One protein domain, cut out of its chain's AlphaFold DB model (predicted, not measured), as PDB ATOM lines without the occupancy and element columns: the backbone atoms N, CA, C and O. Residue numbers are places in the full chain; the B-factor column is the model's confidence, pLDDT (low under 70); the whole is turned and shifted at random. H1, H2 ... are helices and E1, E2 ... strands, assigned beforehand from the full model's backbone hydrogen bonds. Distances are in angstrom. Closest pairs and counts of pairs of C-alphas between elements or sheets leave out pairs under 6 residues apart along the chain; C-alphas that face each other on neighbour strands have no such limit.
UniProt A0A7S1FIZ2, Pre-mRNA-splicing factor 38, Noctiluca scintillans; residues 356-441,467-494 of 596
ATOM      1  N   VAL A 356      88.814 142.557 154.913       91.19
ATOM      2  CA  VAL A 356      88.519 142.066 153.552       91.19
ATOM      3  C   VAL A 356      87.029 142.178 153.220       91.19
ATOM      4  O   VAL A 356      86.686 142.503 152.087       91.19
ATOM      5  N   LEU A 357      86.142 141.939 154.191       91.69
ATOM      6  CA  LEU A 357      84.704 142.085 153.995       91.69
ATOM      7  C   LEU A 357      84.274 143.551 154.087       91.69
ATOM      8  O   LEU A 357      83.521 143.996 153.225       91.69
ATOM      9  N   LYS A 358      84.824 144.322 155.039       91.12
ATOM     10  CA  LYS A 358      84.582 145.772 155.151       91.12
ATOM     11  C   LYS A 358      84.807 146.473 153.800       91.12
ATOM     12  O   LYS A 358      83.912 147.154 153.313       91.12
ATOM     13  N   LYS A 359      85.918 146.161 153.118       91.00
ATOM     14  CA  LYS A 359      86.242 146.667 151.768       91.00
ATOM     15  C   LYS A 359      85.272 146.238 150.659       91.00
ATOM     16  O   LYS A 359      85.104 146.973 149.689       91.00
ATOM     17  N   LYS A 360      84.626 145.068 150.768       91.31
ATOM     18  CA  LYS A 360      83.549 144.666 149.842       91.31
ATOM     19  C   LYS A 360      82.287 145.491 150.101       91.31
ATOM     20  O   LYS A 360      81.711 146.027 149.162       91.31
ATOM     21  N   MET A 361      81.895 145.637 151.366       91.50
ATOM     22  CA  MET A 361      80.721 146.419 151.772       91.50
ATOM     23  C   MET A 361      80.883 147.898 151.385       91.50
ATOM     24  O   MET A 361      79.977 148.473 150.799       91.50
ATOM     25  N   GLU A 362      82.067 148.485 151.594       91.12
ATOM     26  CA  GLU A 362      82.436 149.833 151.126       91.12
ATOM     27  C   GLU A 362      82.251 149.994 149.602       91.12
ATOM     28  O   GLU A 362      81.676 150.985 149.149       91.12
ATOM     29  N   ALA A 363      82.657 148.999 148.802       90.25
ATOM     30  CA  ALA A 363      82.461 149.010 147.351       90.25
ATOM     31  C   ALA A 363      80.976 148.921 146.941       90.25
ATOM     32  O   ALA A 363      80.559 149.621 146.019       90.25
ATOM     33  N   HIS A 364      80.159 148.126 147.643       88.44
ATOM     34  CA  HIS A 364      78.707 148.083 147.420       88.44
ATOM     35  C   HIS A 364      77.976 149.341 147.936       88.44
ATOM     36  O   HIS A 364      76.908 149.682 147.424       88.44
ATOM     37  N   ILE A 365      78.549 150.064 148.906       90.31
ATOM     38  CA  ILE A 365      77.999 151.320 149.441       90.31
ATOM     39  C   ILE A 365      78.259 152.514 148.505       90.31
ATOM     40  O   ILE A 365      77.405 153.395 148.394       90.31
ATOM     41  N   ALA A 366      79.375 152.530 147.767       88.25
ATOM     42  CA  ALA A 366      79.738 153.609 146.839       88.25
ATOM     43  C   ALA A 366      78.600 154.093 145.891       88.25
ATOM     44  O   ALA A 366      78.382 155.309 145.808       88.25
ATOM     45  N   PRO A 367      77.822 153.223 145.206       88.75
ATOM     46  CA  PRO A 367      76.696 153.655 144.366       88.75
ATOM     47  C   PRO A 367      75.451 154.137 145.136       88.75
ATOM     48  O   PRO A 367      74.597 154.820 144.554       88.75
ATOM     49  N   LEU A 368      75.307 153.844 146.434       88.31
ATOM     50  CA  LEU A 368      74.090 154.161 147.197       88.31
ATOM     51  C   LEU A 368      73.837 155.670 147.307       88.31
ATOM     52  O   LEU A 368      72.690 156.113 147.254       88.31
ATOM     53  N   GLN A 369      74.899 156.474 147.342       87.56
ATOM     54  CA  GLN A 369      74.823 157.940 147.374       87.56
ATOM     55  C   GLN A 369      74.253 158.552 146.075       87.56
ATOM     56  O   GLN A 369      73.820 159.708 146.062       87.56
ATOM     57  N   GLN A 370      74.218 157.787 144.976       88.31
ATOM     58  CA  GLN A 370      73.433 158.116 143.781       88.31
ATOM     59  C   GLN A 370      72.037 157.489 143.851       88.31
ATOM     60  O   GLN A 370      71.056 158.159 143.529       88.31
ATOM     61  N   CYS A 371      71.916 156.259 144.358       88.56
ATOM     62  CA  CYS A 371      70.628 155.587 144.545       88.56
ATOM     63  C   CYS A 371      69.646 156.385 145.424       88.56
ATOM     64  O   CYS A 371      68.481 156.480 145.054       88.56
ATOM     65  N   ARG A 372      70.092 157.013 146.524       89.62
ATOM     66  CA  ARG A 372      69.250 157.899 147.362       89.62
ATOM     67  C   ARG A 372      68.784 159.146 146.598       89.62
ATOM     68  O   ARG A 372      67.614 159.509 146.645       89.62
ATOM     69  N   LYS A 373      69.656 159.761 145.789       89.12
ATOM     70  CA  LYS A 373      69.294 160.919 144.938       89.12
ATOM     71  C   LYS A 373      68.265 160.554 143.866       89.12
ATOM     72  O   LYS A 373      67.380 161.360 143.584       89.12
ATOM     73  N   ARG A 374      68.346 159.337 143.309       89.12
ATOM     74  CA  ARG A 374      67.302 158.773 142.439       89.12
ATOM     75  C   ARG A 374      66.024 158.487 143.231       89.12
ATOM     76  O   ARG A 374      64.967 158.941 142.813       89.12
ATOM     77  N   ALA A 375      66.110 157.849 144.402       88.06
ATOM     78  CA  ALA A 375      64.957 157.553 145.260       88.06
ATOM     79  C   ALA A 375      64.119 158.808 145.555       88.06
ATOM     80  O   ALA A 375      62.936 158.831 145.228       88.06
ATOM     81  N   LEU A 376      64.750 159.889 146.021       87.94
ATOM     82  CA  LEU A 376      64.105 161.172 146.342       87.94
ATOM     83  C   LEU A 376      63.480 161.912 145.142       87.94
ATOM     84  O   LEU A 376      62.655 162.810 145.343       87.94
ATOM     85  N   ALA A 377      63.879 161.588 143.907       85.75
ATOM     86  CA  ALA A 377      63.301 162.141 142.681       85.75
ATOM     87  C   ALA A 377      62.163 161.254 142.148       85.75
ATOM     88  O   ALA A 377      61.065 161.734 141.865       85.75
ATOM     89  N   THR A 378      62.421 159.951 142.053       86.00
ATOM     90  CA  THR A 378      61.534 158.939 141.472       86.00
ATOM     91  C   THR A 378      60.353 158.609 142.407       86.00
ATOM     92  O   THR A 378      59.251 158.338 141.926       86.00
ATOM     93  N   SER A 379      60.512 158.733 143.733       83.88
ATOM     94  CA  SER A 379      59.430 158.554 144.722       83.88
ATOM     95  C   SER A 379      58.288 159.557 144.551       83.88
ATOM     96  O   SER A 379      57.127 159.190 144.690       83.88
ATOM     97  N   ARG A 380      58.585 160.803 144.158       80.12
ATOM     98  CA  ARG A 380      57.579 161.855 143.897       80.12
ATOM     99  C   ARG A 380      56.646 161.487 142.739       80.12
ATOM    100  O   ARG A 380      55.473 161.853 142.740       80.12
ATOM    101  N   ILE A 381      57.174 160.743 141.766       77.81
ATOM    102  CA  ILE A 381      56.453 160.299 140.569       77.81
ATOM    103  C   ILE A 381      55.609 159.059 140.905       77.81
ATOM    104  O   ILE A 381      54.405 159.051 140.661       77.81
ATOM    105  N   PHE A 382      56.183 158.048 141.567       75.94
ATOM    106  CA  PHE A 382      55.427 156.866 142.018       75.94
ATOM    107  C   PHE A 382      54.480 157.129 143.207       75.94
ATOM    108  O   PHE A 382      53.600 156.311 143.487       75.94
ATOM    109  N   GLY A 383      54.629 158.253 143.909       66.50
ATOM    110  CA  GLY A 383      53.698 158.721 144.939       66.50
ATOM    111  C   GLY A 383      52.441 159.391 144.375       66.50
ATOM    112  O   GLY A 383      51.423 159.422 145.058       66.50
ATOM    113  N   THR A 384      52.488 159.888 143.135       66.56
ATOM    114  CA  THR A 384      51.364 160.581 142.476       66.56
ATOM    115  C   THR A 384      50.697 159.741 141.384       66.56
ATOM    116  O   THR A 384      49.478 159.777 141.250       66.56
ATOM    117  N   ALA A 385      51.455 158.931 140.638       57.25
ATOM    118  CA  ALA A 385      50.917 158.062 139.593       57.25
ATOM    119  C   ALA A 385      50.611 156.630 140.084       57.25
ATOM    120  O   ALA A 385      51.382 156.013 140.830       57.25
ATOM    121  N   ARG A 386      49.530 156.028 139.565       56.59
ATOM    122  CA  ARG A 386      49.377 154.560 139.511       56.59
ATOM    123  C   ARG A 386      50.294 154.027 138.403       56.59
ATOM    124  O   ARG A 386      49.849 153.817 137.283       56.59
ATOM    125  N   GLY A 387      51.587 153.902 138.705       60.47
ATOM    126  CA  GLY A 387      52.670 153.655 137.738       60.47
ATOM    127  C   GLY A 387      52.713 152.273 137.072       60.47
ATOM    128  O   GLY A 387      53.799 151.820 136.722       60.47
ATOM    129  N   ASN A 388      51.577 151.598 136.915       70.81
ATOM    130  CA  ASN A 388      51.469 150.302 136.253       70.81
ATOM    131  C   ASN A 388      51.635 150.499 134.731       70.81
ATOM    132  O   ASN A 388      51.092 151.444 134.164       70.81
ATOM    133  N   GLY A 389      52.382 149.619 134.063       73.50
ATOM    134  CA  GLY A 389      52.654 149.687 132.622       73.50
ATOM    135  C   GLY A 389      53.727 150.700 132.198       73.50
ATOM    136  O   GLY A 389      53.972 150.848 131.003       73.50
ATOM    137  N   VAL A 390      54.387 151.397 133.130       82.50
ATOM    138  CA  VAL A 390      55.412 152.399 132.780       82.50
ATOM    139  C   VAL A 390      56.722 151.708 132.355       82.50
ATOM    140  O   VAL A 390      57.230 150.880 133.121       82.50
ATOM    141  N   PRO A 391      57.301 152.047 131.181       83.50
ATOM    142  CA  PRO A 391      58.583 151.513 130.729       83.50
ATOM    143  C   PRO A 391      59.744 152.156 131.494       83.50
ATOM    144  O   PRO A 391      59.837 153.378 131.658       83.50
ATOM    145  N   VAL A 392      60.635 151.309 131.990       87.06
ATOM    146  CA  VAL A 392      61.581 151.636 133.053       87.06
ATOM    147  C   VAL A 392      62.889 150.876 132.835       87.06
ATOM    148  O   VAL A 392      62.929 149.815 132.224       87.06
ATOM    149  N   GLU A 393      63.987 151.421 133.347       89.19
ATOM    150  CA  GLU A 393      65.286 150.760 133.367       89.19
ATOM    151  C   GLU A 393      65.695 150.495 134.820       89.19
ATOM    152  O   GLU A 393      65.684 151.397 135.665       89.19
ATOM    153  N   VAL A 394      66.030 149.239 135.122       88.81
ATOM    154  CA  VAL A 394      66.337 148.751 136.476       88.81
ATOM    155  C   VAL A 394      67.805 148.350 136.551       88.81
ATOM    156  O   VAL A 394      68.293 147.633 135.678       88.81
ATOM    157  N   CYS A 395      68.506 148.785 137.600       87.25
ATOM    158  CA  CYS A 395      69.865 148.335 137.886       87.25
ATOM    159  C   CYS A 395      69.851 147.029 138.698       87.25
ATOM    160  O   CYS A 395      69.510 147.027 139.884       87.25
ATOM    161  N   VAL A 396      70.255 145.932 138.058       85.38
ATOM    162  CA  VAL A 396      70.437 144.601 138.651       85.38
ATOM    163  C   VAL A 396      71.935 144.293 138.665       85.38
ATOM    164  O   VAL A 396      72.551 144.179 137.609       85.38
ATOM    165  N   ALA A 397      72.535 144.189 139.857       78.75
ATOM    166  CA  ALA A 397      73.967 143.905 140.045       78.75
ATOM    167  C   ALA A 397      74.921 144.779 139.182       78.75
ATOM    168  O   ALA A 397      75.882 144.280 138.603       78.75
ATOM    169  N   GLY A 398      74.630 146.081 139.065       78.50
ATOM    170  CA  GLY A 398      75.403 147.046 138.265       78.50
ATOM    171  C   GLY A 398      75.008 147.133 136.782       78.50
ATOM    172  O   GLY A 398      75.387 148.086 136.101       78.50
ATOM    173  N   GLN A 399      74.207 146.191 136.269       85.62
ATOM    174  CA  GLN A 399      73.711 146.197 134.890       85.62
ATOM    175  C   GLN A 399      72.326 146.841 134.796       85.62
ATOM    176  O   GLN A 399      71.405 146.466 135.517       85.62
ATOM    177  N   TRP A 400      72.152 147.772 133.856       88.94
ATOM    178  CA  TRP A 400      70.847 148.356 133.537       88.94
ATOM    179  C   TRP A 400      70.124 147.507 132.492       88.94
ATOM    180  O   TRP A 400      70.672 147.293 131.412       88.94
ATOM    181  N   ARG A 401      68.900 147.066 132.795       89.31
ATOM    182  CA  ARG A 401      68.034 146.301 131.879       89.31
ATOM    183  C   ARG A 401      66.671 146.966 131.730       89.31
ATOM    184  O   ARG A 401      66.221 147.641 132.660       89.31
ATOM    185  N   ASN A 402      66.032 146.785 130.576       89.88
ATOM    186  CA  ASN A 402      64.703 147.336 130.318       89.88
ATOM    187  C   ASN A 402      63.642 146.447 130.985       89.88
ATOM    188  O   ASN A 402      63.725 145.215 130.946       89.88
ATOM    189  N   ALA A 403      62.650 147.063 131.617       88.50
ATOM    190  CA  ALA A 403      61.605 146.360 132.339       88.50
ATOM    191  C   ALA A 403      60.330 147.212 132.448       88.50
ATOM    192  O   ALA A 403      60.379 148.441 132.501       88.50
ATOM    193  N   ILE A 404      59.177 146.553 132.536       87.69
ATOM    194  CA  ILE A 404      57.870 147.208 132.662       87.69
ATOM    195  C   ILE A 404      57.372 147.064 134.101       87.69
ATOM    196  O   ILE A 404      57.341 145.962 134.658       87.69
ATOM    197  N   VAL A 405      56.982 148.182 134.718       87.00
ATOM    198  CA  VAL A 405      56.432 148.193 136.082       87.00
ATOM    199  C   VAL A 405      55.060 147.527 136.106       87.00
ATOM    200  O   VAL A 405      54.155 147.949 135.390       87.00
ATOM    201  N   GLN A 406      54.876 146.534 136.974       85.62
ATOM    202  CA  GLN A 406      53.556 145.961 137.247       85.62
ATOM    203  C   GLN A 406      52.878 146.640 138.435       85.62
ATOM    204  O   GLN A 406      51.750 147.111 138.323       85.62
ATOM    205  N   GLU A 407      53.571 146.683 139.575       83.56
ATOM    206  CA  GLU A 407      53.002 147.057 140.870       83.56
ATOM    207  C   GLU A 407      54.028 147.835 141.702       83.56
ATOM    208  O   GLU A 407      55.204 147.469 141.769       83.56
ATOM    209  N   VAL A 408      53.577 148.886 142.389       84.81
ATOM    210  CA  VAL A 408      54.367 149.591 143.407       84.81
ATOM    211  C   VAL A 408      53.934 149.090 144.785       84.81
ATOM    212  O   VAL A 408      52.834 149.395 145.243       84.81
ATOM    213  N   VAL A 409      54.810 148.347 145.458       84.44
ATOM    214  CA  VAL A 409      54.573 147.786 146.792       84.44
ATOM    215  C   VAL A 409      54.796 148.881 147.837       84.44
ATOM    216  O   VAL A 409      55.930 149.257 148.141       84.44
ATOM    217  N   ARG A 410      53.694 149.392 148.399       84.12
ATOM    218  CA  ARG A 410      53.673 150.536 149.334       84.12
ATOM    219  C   ARG A 410      53.589 150.151 150.825       84.12
ATOM    220  O   ARG A 410      53.130 150.961 151.619       84.12
ATOM    221  N   ARG A 411      54.025 148.940 151.218       79.94
ATOM    222  CA  ARG A 411      53.947 148.441 152.617       79.94
ATOM    223  C   ARG A 411      54.593 149.382 153.647       79.94
ATOM    224  O   ARG A 411      54.054 149.545 154.732       79.94
ATOM    225  N   VAL A 412      55.728 149.992 153.301       80.19
ATOM    226  CA  VAL A 412      56.425 150.988 154.130       80.19
ATOM    227  C   VAL A 412      56.606 152.254 153.286       80.19
ATOM    228  O   VAL A 412      57.237 152.174 152.229       80.19
ATOM    229  N   PRO A 413      56.082 153.424 153.698       79.44
ATOM    230  CA  PRO A 413      56.091 154.622 152.857       79.44
ATOM    231  C   PRO A 413      57.495 155.209 152.641       79.44
ATOM    232  O   PRO A 413      57.721 155.870 151.630       79.44
ATOM    233  N   SER A 414      58.446 154.947 153.546       83.31
ATOM    234  CA  SER A 414      59.840 155.407 153.444       83.31
ATOM    235  C   SER A 414      60.760 154.496 152.619       83.31
ATOM    236  O   SER A 414      61.872 154.901 152.283       83.31
ATOM    237  N   ARG A 415      60.300 153.286 152.265       86.56
ATOM    238  CA  ARG A 415      61.041 152.303 151.459       86.56
ATOM    239  C   ARG A 415      60.111 151.641 150.444       86.56
ATOM    240  O   ARG A 415      59.680 150.495 150.588       86.56
ATOM    241  N   LEU A 416      59.799 152.403 149.402       86.06
ATOM    242  CA  LEU A 416      58.931 151.989 148.306       86.06
ATOM    243  C   LEU A 416      59.645 150.991 147.379       86.06
ATOM    244  O   LEU A 416      60.683 151.295 146.782       86.06
ATOM    245  N   ARG A 417      59.058 149.802 147.208       86.44
ATOM    246  CA  ARG A 417      59.558 148.762 146.293       86.44
ATOM    247  C   ARG A 417      58.673 148.681 145.050       86.44
ATOM    248  O   ARG A 417      57.494 149.021 145.097       86.44
ATOM    249  N   VAL A 418      59.228 148.214 143.939       87.81
ATOM    250  CA  VAL A 418      58.526 148.079 142.657       87.81
ATOM    251  C   VAL A 418      58.727 146.665 142.125       87.81
ATOM    252  O   VAL A 418      59.860 146.185 142.073       87.81
ATOM    253  N   ARG A 419      57.633 146.003 141.735       87.69
ATOM    254  CA  ARG A 419      57.658 144.756 140.961       87.69
ATOM    255  C   ARG A 419      57.764 145.112 139.484       87.69
ATOM    256  O   ARG A 419      56.901 145.815 138.952       87.69
ATOM    257  N   VAL A 420      58.830 144.652 138.840       88.06
ATOM    258  CA  VAL A 420      59.171 144.997 137.455       88.06
ATOM    259  C   VAL A 420      59.440 143.710 136.680       88.06
ATOM    260  O   VAL A 420      60.213 142.874 137.142       88.06
ATOM    261  N   ARG A 421      58.806 143.544 135.514       89.31
ATOM    262  CA  ARG A 421      59.029 142.396 134.620       89.31
ATOM    263  C   ARG A 421      60.047 142.779 133.553       89.31
ATOM    264  O   ARG A 421      59.825 143.764 132.850       89.31
ATOM    265  N   LEU A 422      61.143 142.033 133.436       88.50
ATOM    266  CA  LEU A 422      62.190 142.314 132.448       88.50
ATOM    267  C   LEU A 422      61.710 142.011 131.026       88.50
ATOM    268  O   LEU A 422      61.130 140.955 130.771       88.50
ATOM    269  N   GLU A 423      62.020 142.912 130.093       82.50
ATOM    270  CA  GLU A 423      61.772 142.708 128.659       82.50
ATOM    271  C   GLU A 423      62.650 141.569 128.109       82.50
ATOM    272  O   GLU A 423      62.185 140.743 127.329       82.50
ATOM    273  N   ASP A 424      63.890 141.460 128.602       75.50
ATOM    274  CA  ASP A 424      64.917 140.520 128.127       75.50
ATOM    275  C   ASP A 424      64.703 139.044 128.549       75.50
ATOM    276  O   ASP A 424      65.560 138.199 128.280       75.50
ATOM    277  N   GLY A 425      63.612 138.708 129.251       65.81
ATOM    278  CA  GLY A 425      63.408 137.337 129.747       65.81
ATOM    279  C   GLY A 425      62.158 137.043 130.581       65.81
ATOM    280  O   GLY A 425      61.995 135.910 131.020       65.81
ATOM    281  N   GLY A 426      61.276 138.015 130.833       70.44
ATOM    282  CA  GLY A 426      60.013 137.789 131.552       70.44
ATOM    283  C   GLY A 426      60.133 137.557 133.064       70.44
ATOM    284  O   GLY A 426      59.105 137.490 133.735       70.44
ATOM    285  N   GLU A 427      61.349 137.479 133.614       81.12
ATOM    286  CA  GLU A 427      61.590 137.391 135.058       81.12
ATOM    287  C   GLU A 427      61.040 138.622 135.798       81.12
ATOM    288  O   GLU A 427      61.165 139.762 135.336       81.12
ATOM    289  N   GLU A 428      60.447 138.390 136.969       83.31
ATOM    290  CA  GLU A 428      59.850 139.428 137.810       83.31
ATOM    291  C   GLU A 428      60.755 139.729 139.005       83.31
ATOM    292  O   GLU A 428      61.016 138.870 139.847       83.31
ATOM    293  N   ILE A 429      61.249 140.966 139.074       87.00
ATOM    294  CA  ILE A 429      62.236 141.403 140.064       87.00
ATOM    295  C   ILE A 429      61.633 142.494 140.955       87.00
ATOM    296  O   ILE A 429      60.960 143.413 140.483       87.00
ATOM    297  N   VAL A 430      61.893 142.402 142.264       87.81
ATOM    298  CA  VAL A 430      61.437 143.372 143.272       87.81
ATOM    299  C   VAL A 430      62.572 144.342 143.616       87.81
ATOM    300  O   VAL A 430      63.401 144.064 144.480       87.81
ATOM    301  N   ALA A 431      62.607 145.500 142.958       86.50
ATOM    302  CA  ALA A 431      63.654 146.509 143.142       86.50
ATOM    303  C   ALA A 431      63.203 147.669 144.050       86.50
ATOM    304  O   ALA A 431      62.033 148.052 144.054       86.50
ATOM    305  N   HIS A 432      64.126 148.282 144.799       87.69
ATOM    306  CA  HIS A 432      63.856 149.558 145.475       87.69
ATOM    307  C   HIS A 432      63.880 150.721 144.472       87.69
ATOM    308  O   HIS A 432      64.752 150.741 143.601       87.69
ATOM    309  N   ILE A 433      63.008 151.729 144.630       86.38
ATOM    310  CA  ILE A 433      62.896 152.886 143.711       86.38
ATOM    311  C   ILE A 433      64.250 153.578 143.432       86.38
ATOM    312  O   ILE A 433      64.484 154.057 142.326       86.38
ATOM    313  N   GLY A 434      65.199 153.573 144.376       84.81
ATOM    314  CA  GLY A 434      66.550 154.117 144.157       84.81
ATOM    315  C   GLY A 434      67.396 153.417 143.073       84.81
ATOM    316  O   GLY A 434      68.390 153.982 142.608       84.81
ATOM    317  N   ARG A 435      67.022 152.208 142.630       87.75
ATOM    318  CA  ARG A 435      67.677 151.449 141.539       87.75
ATOM    319  C   ARG A 435      66.902 151.514 140.214       87.75
ATOM    320  O   ARG A 435      67.192 150.745 139.303       87.75
ATOM    321  N   VAL A 436      65.926 152.419 140.118       88.44
ATOM    322  CA  VAL A 436      64.908 152.471 139.061       88.44
ATOM    323  C   VAL A 436      64.921 153.845 138.378       88.44
ATOM    324  O   VAL A 436      64.964 154.878 139.049       88.44
ATOM    325  N   VAL A 437      64.909 153.858 137.043       89.19
ATOM    326  CA  VAL A 437      65.012 155.059 136.191       89.19
ATOM    327  C   VAL A 437      63.942 155.012 135.092       89.19
ATOM    328  O   VAL A 437      63.699 153.957 134.516       89.19
ATOM    329  N   PHE A 438      63.291 156.136 134.786       85.50
ATOM    330  CA  PHE A 438      62.226 156.187 133.773       85.50
ATOM    331  C   PHE A 438      62.754 156.321 132.340       85.50
ATOM    332  O   PHE A 438      63.674 157.100 132.076       85.50
ATOM    333  N   ARG A 439      62.093 155.635 131.399       81.62
ATOM    334  CA  ARG A 439      62.356 155.693 129.954       81.62
ATOM    335  C   ARG A 439      61.249 156.493 129.245       81.62
ATOM    336  O   ARG A 439      60.082 156.386 129.600       81.62
ATOM    337  N   GLY A 440      61.606 157.294 128.238       66.31
ATOM    338  CA  GLY A 440      60.657 158.146 127.490       66.31
ATOM    339  C   GLY A 440      60.429 159.549 128.094       66.31
ATOM    340  O   GLY A 440      61.137 159.925 129.029       66.31
ATOM    341  N   PRO A 441      59.510 160.376 127.548       55.19
ATOM    342  CA  PRO A 441      59.176 161.718 128.062       55.19
ATOM    343  C   PRO A 441      58.569 161.679 129.482       55.19
ATOM    344  O   PRO A 441      58.459 160.616 130.086       55.19
ATOM    345  N   TRP A 467      67.543 163.215 138.310       85.38
ATOM    346  CA  TRP A 467      67.818 161.886 138.864       85.38
ATOM    347  C   TRP A 467      66.689 160.863 138.649       85.38
ATOM    348  O   TRP A 467      66.916 159.679 138.871       85.38
ATOM    349  N   SER A 468      65.509 161.266 138.155       83.38
ATOM    350  CA  SER A 468      64.477 160.312 137.712       83.38
ATOM    351  C   SER A 468      64.801 159.646 136.361       83.38
ATOM    352  O   SER A 468      64.199 158.635 136.001       83.38
ATOM    353  N   ARG A 469      65.761 160.217 135.614       82.25
ATOM    354  CA  ARG A 469      66.164 159.856 134.237       82.25
ATOM    355  C   ARG A 469      67.665 159.612 134.096       82.25
ATOM    356  O   ARG A 469      68.110 158.841 133.253       82.25
ATOM    357  N   TYR A 470      68.465 160.316 134.888       84.75
ATOM    358  CA  TYR A 470      69.915 160.274 134.822       84.75
ATOM    359  C   TYR A 470      70.456 159.149 135.705       84.75
ATOM    360  O   TYR A 470      70.382 159.215 136.932       84.75
ATOM    361  N   LYS A 471      71.033 158.125 135.062       83.19
ATOM    362  CA  LYS A 471      71.630 156.962 135.738       83.19
ATOM    363  C   LYS A 471      72.725 157.368 136.725       83.19
ATOM    364  O   LYS A 471      72.751 156.826 137.827       83.19
ATOM    365  N   GLY A 472      73.558 158.347 136.360       85.06
ATOM    366  CA  GLY A 472      74.682 158.818 137.167       85.06
ATOM    367  C   GLY A 472      76.043 158.456 136.566       85.06
ATOM    368  O   GLY A 472      76.196 158.449 135.343       85.06
ATOM    369  N   LYS A 473      77.023 158.161 137.427       87.06
ATOM    370  CA  LYS A 473      78.269 157.475 137.023       87.06
ATOM    371  C   LYS A 473      78.003 155.961 136.980       87.06
ATOM    372  O   LYS A 473      77.035 155.509 137.582       87.06
ATOM    373  N   SER A 474      78.847 155.180 136.303       86.75
ATOM    374  CA  SER A 474      78.824 153.721 136.474       86.75
ATOM    375  C   SER A 474      79.296 153.338 137.880       86.75
ATOM    376  O   SER A 474      80.139 154.022 138.466       86.75
ATOM    377  N   ASP A 475      78.771 152.233 138.408       87.00
ATOM    378  CA  ASP A 475      79.126 151.730 139.740       87.00
ATOM    379  C   ASP A 475      80.636 151.422 139.823       87.00
ATOM    380  O   ASP A 475      81.291 151.776 140.799       87.00
ATOM    381  N   GLU A 476      81.223 150.891 138.745       87.00
ATOM    382  CA  GLU A 476      82.672 150.681 138.586       87.00
ATOM    383  C   GLU A 476      83.483 151.975 138.760       87.00
ATOM    384  O   GLU A 476      84.469 151.995 139.495       87.00
ATOM    385  N   ALA A 477      83.048 153.082 138.146       89.62
ATOM    386  CA  ALA A 477      83.726 154.372 138.259       89.62
ATOM    387  C   ALA A 477      83.579 154.999 139.657       89.62
ATOM    388  O   ALA A 477      84.409 155.817 140.049       89.62
ATOM    389  N   LEU A 478      82.547 154.626 140.424       88.81
ATOM    390  CA  LEU A 478      82.386 155.033 141.825       88.81
ATOM    391  C   LEU A 478      83.245 154.193 142.771       88.81
ATOM    392  O   LEU A 478      83.808 154.733 143.721       88.81
ATOM    393  N   ILE A 479      83.382 152.897 142.489       89.56
ATOM    394  CA  ILE A 479      84.298 152.002 143.200       89.56
ATOM    395  C   ILE A 479      85.747 152.439 142.960       89.56
ATOM    396  O   ILE A 479      86.532 152.473 143.909       89.56
ATOM    397  N   GLU A 480      86.108 152.834 141.736       89.81
ATOM    398  CA  GLU A 480      87.453 153.347 141.463       89.81
ATOM    399  C   GLU A 480      87.669 154.753 142.044       89.81
ATOM    400  O   GLU A 480      88.709 154.978 142.646       89.81
ATOM    401  N   GLU A 481      86.672 155.650 142.038       90.00
ATOM    402  CA  GLU A 481      86.756 156.937 142.757       90.00
ATOM    403  C   GLU A 481      86.925 156.753 144.284       90.00
ATOM    404  O   GLU A 481      87.601 157.549 144.940       90.00
ATOM    405  N   LEU A 482      86.333 155.705 144.870       88.94
ATOM    406  CA  LEU A 482      86.549 155.332 146.274       88.94
ATOM    407  C   LEU A 482      87.976 154.808 146.492       88.94
ATOM    408  O   LEU A 482      88.635 155.210 147.451       88.94
ATOM    409  N   ARG A 483      88.486 153.967 145.583       88.88
ATOM    410  CA  ARG A 483      89.875 153.477 145.615       88.88
ATOM    411  C   ARG A 483      90.889 154.601 145.419       88.88
ATOM    412  O   ARG A 483      91.890 154.601 146.120       88.88
ATOM    413  N   ASP A 484      90.631 155.569 144.542       88.25
ATOM    414  CA  ASP A 484      91.463 156.765 144.362       88.25
ATOM    415  C   ASP A 484      91.542 157.592 145.640       88.25
ATOM    416  O   ASP A 484      92.636 157.975 146.046       88.25
ATOM    417  N   LYS A 485      90.415 157.810 146.328       88.06
ATOM    418  CA  LYS A 485      90.408 158.498 147.630       88.06
ATOM    419  C   LYS A 485      91.194 157.718 148.680       88.06
ATOM    420  O   LYS A 485      92.050 158.300 149.332       88.06
ATOM    421  N   ALA A 486      90.984 156.406 148.782       86.38
ATOM    422  CA  ALA A 486      91.744 155.558 149.700       86.38
ATOM    423  C   ALA A 486      93.251 155.519 149.363       86.38
ATOM    424  O   ALA A 486      94.078 155.451 150.270       86.38
ATOM    425  N   ARG A 487      93.630 155.603 148.078       86.75
ATOM    426  CA  ARG A 487      95.027 155.764 147.638       86.75
ATOM    427  C   ARG A 487      95.582 157.133 148.033       86.75
ATOM    428  O   ARG A 487      96.663 157.177 148.600       86.75
ATOM    429  N   ALA A 488      94.850 158.220 147.788       84.88
ATOM    430  CA  ALA A 488      95.258 159.591 148.114       84.88
ATOM    431  C   ALA A 488      95.237 159.917 149.624       84.88
ATOM    432  O   ALA A 488      95.833 160.901 150.046       84.88
ATOM    433  N   GLU A 489      94.557 159.104 150.437       81.88
ATOM    434  CA  GLU A 489      94.603 159.157 151.902       81.88
ATOM    435  C   GLU A 489      95.765 158.315 152.463       81.88
ATOM    436  O   GLU A 489      96.488 158.766 153.352       81.88
ATOM    437  N   ALA A 490      95.984 157.106 151.927       79.62
ATOM    438  CA  ALA A 490      97.072 156.221 152.355       79.62
ATOM    439  C   ALA A 490      98.459 156.692 151.881       79.62
ATOM    440  O   ALA A 490      99.457 156.495 152.577       79.62
ATOM    441  N   VAL A 491      98.540 157.335 150.714       77.44
ATOM    442  CA  VAL A 491      99.701 158.129 150.309       77.44
ATOM    443  C   VAL A 491      99.628 159.447 151.077       77.44
ATOM    444  O   VAL A 491      98.817 160.306 150.757       77.44
ATOM    445  N   CYS A 492     100.468 159.618 152.102       58.03
ATOM    446  CA  CYS A 492     100.559 160.862 152.877       58.03
ATOM    447  C   CYS A 492     101.110 162.006 152.005       58.03
ATOM    448  O   CYS A 492     102.322 162.235 151.950       58.03
ATOM    449  N   ASP A 493     100.226 162.667 151.256       54.00
ATOM    450  CA  ASP A 493     100.623 163.108 149.924       54.00
ATOM    451  C   ASP A 493     101.547 164.341 149.860       54.00
ATOM    452  O   ASP A 493     101.469 165.302 150.632       54.00
ATOM    453  N   HIS A 494     102.446 164.288 148.877       43.97
ATOM    454  CA  HIS A 494     103.258 165.382 148.351       43.97
ATOM    455  C   HIS A 494     103.945 166.308 149.372       43.97
ATOM    456  O   HIS A 494     103.699 167.515 149.442       43.97
TER     457      HIS A 494
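Overview. This is residues 356 to 441 and 467 to 494 of the 596 residues of the protein "Pre-mRNA-splicing factor 38" of Noctiluca scintillans (UniProt A0A7S1FIZ2). A strongly twisted sheet of five strands folds back on itself into two leaves, E4 E3 facing E1 E5 with E2 as the hinge, and helix H2 packs on it at the E5 side. H1 and H3 lie off the sheet beyond one end of H2, and residues 484 to 494, of which 484 to 490 belong to H3, stick out and add to the length. The 114 printed residues hold three named helices and five named strands, in the order H1 H2 E1 E2 E3 E4 E5 H3, of mixed class; the antiparallel sheet runs E4 E3 E2 E1 E5. The whole is only just loose, close to compact, with a radius of gyration of the C-alphas of 16.3 A, and elongated, spanning 55 by 29 by 29 A.

Along the chain. Find C-alpha 356 at (88.519, 142.066, 153.552); from there H1 runs through residues 356 to 365, 14.6 A. H2 follows at residues 368 to 382, 19.6 A. Next come E1, residues 391 to 396, 15.8 A, and E2, residues 399 to 409, 22.6 A, beginning at C-alpha 399 (73.711, 146.197, 134.890) and bending by 90 degrees at residue 406. E3 is residues 417 to 422, E4 428 to 432 and E5 436 to 438. Beyond the cut, H3 takes residues 475 to 490, 22.4 A, and ends at C-alpha 490 (97.072, 156.221, 152.355).

Arrangement. Begin at the sheet, where E1 E2 E3 E4 form a meander, each strand the antiparallel neighbour of the one before. In the hairpin E1 and E2, look at N 394 and O 401, 2.9 A; in E2 and E3, N 406 and O 419, 2.9 A; in E3 and E4, N 418 and O 431, 2.8 A. At the edge strand E5, N 393 of E1 and O 437 are 2.8 A apart. Between the leaves, the closest C-alphas of E1 and E4 are those of Val 394 and Ala 431, 7.5 A. H2 is on the sheet at a height of 8.8 A, over E5 and only just over E1, with 3 of its C-alphas; it runs slantwise to the strands, at 52 degrees to E5 on the local plane. Its closest C-alphas to E5 are those of Thr 378 and Val 437, 7.4 A. H1 and H2 meet only through their link. H1 and H3 are close but not clearly touching, Ala 363 and Ile 479 having the closest C-alphas at 5.4 A, with a steep tilt of 54 degrees, opposite ways. Every O i to N i+4 pair is within hydrogen-bond range in H3, 5 of 6 in H1 and 7 of 11 in H2.

Size, cuts and confidence. The C-alphas farthest apart are those of Arg 386 and His 494, 55.7 A. Residues 442 to 466 are not printed, and C-alphas 441 and 467 stand 13.8 A apart across that cut. Of the links printed whole, none is long. The mean pLDDT of the printed part is 83.2; look for values under 70 at residues 383 to 387, 425, 440 to 441 and 492 to 494.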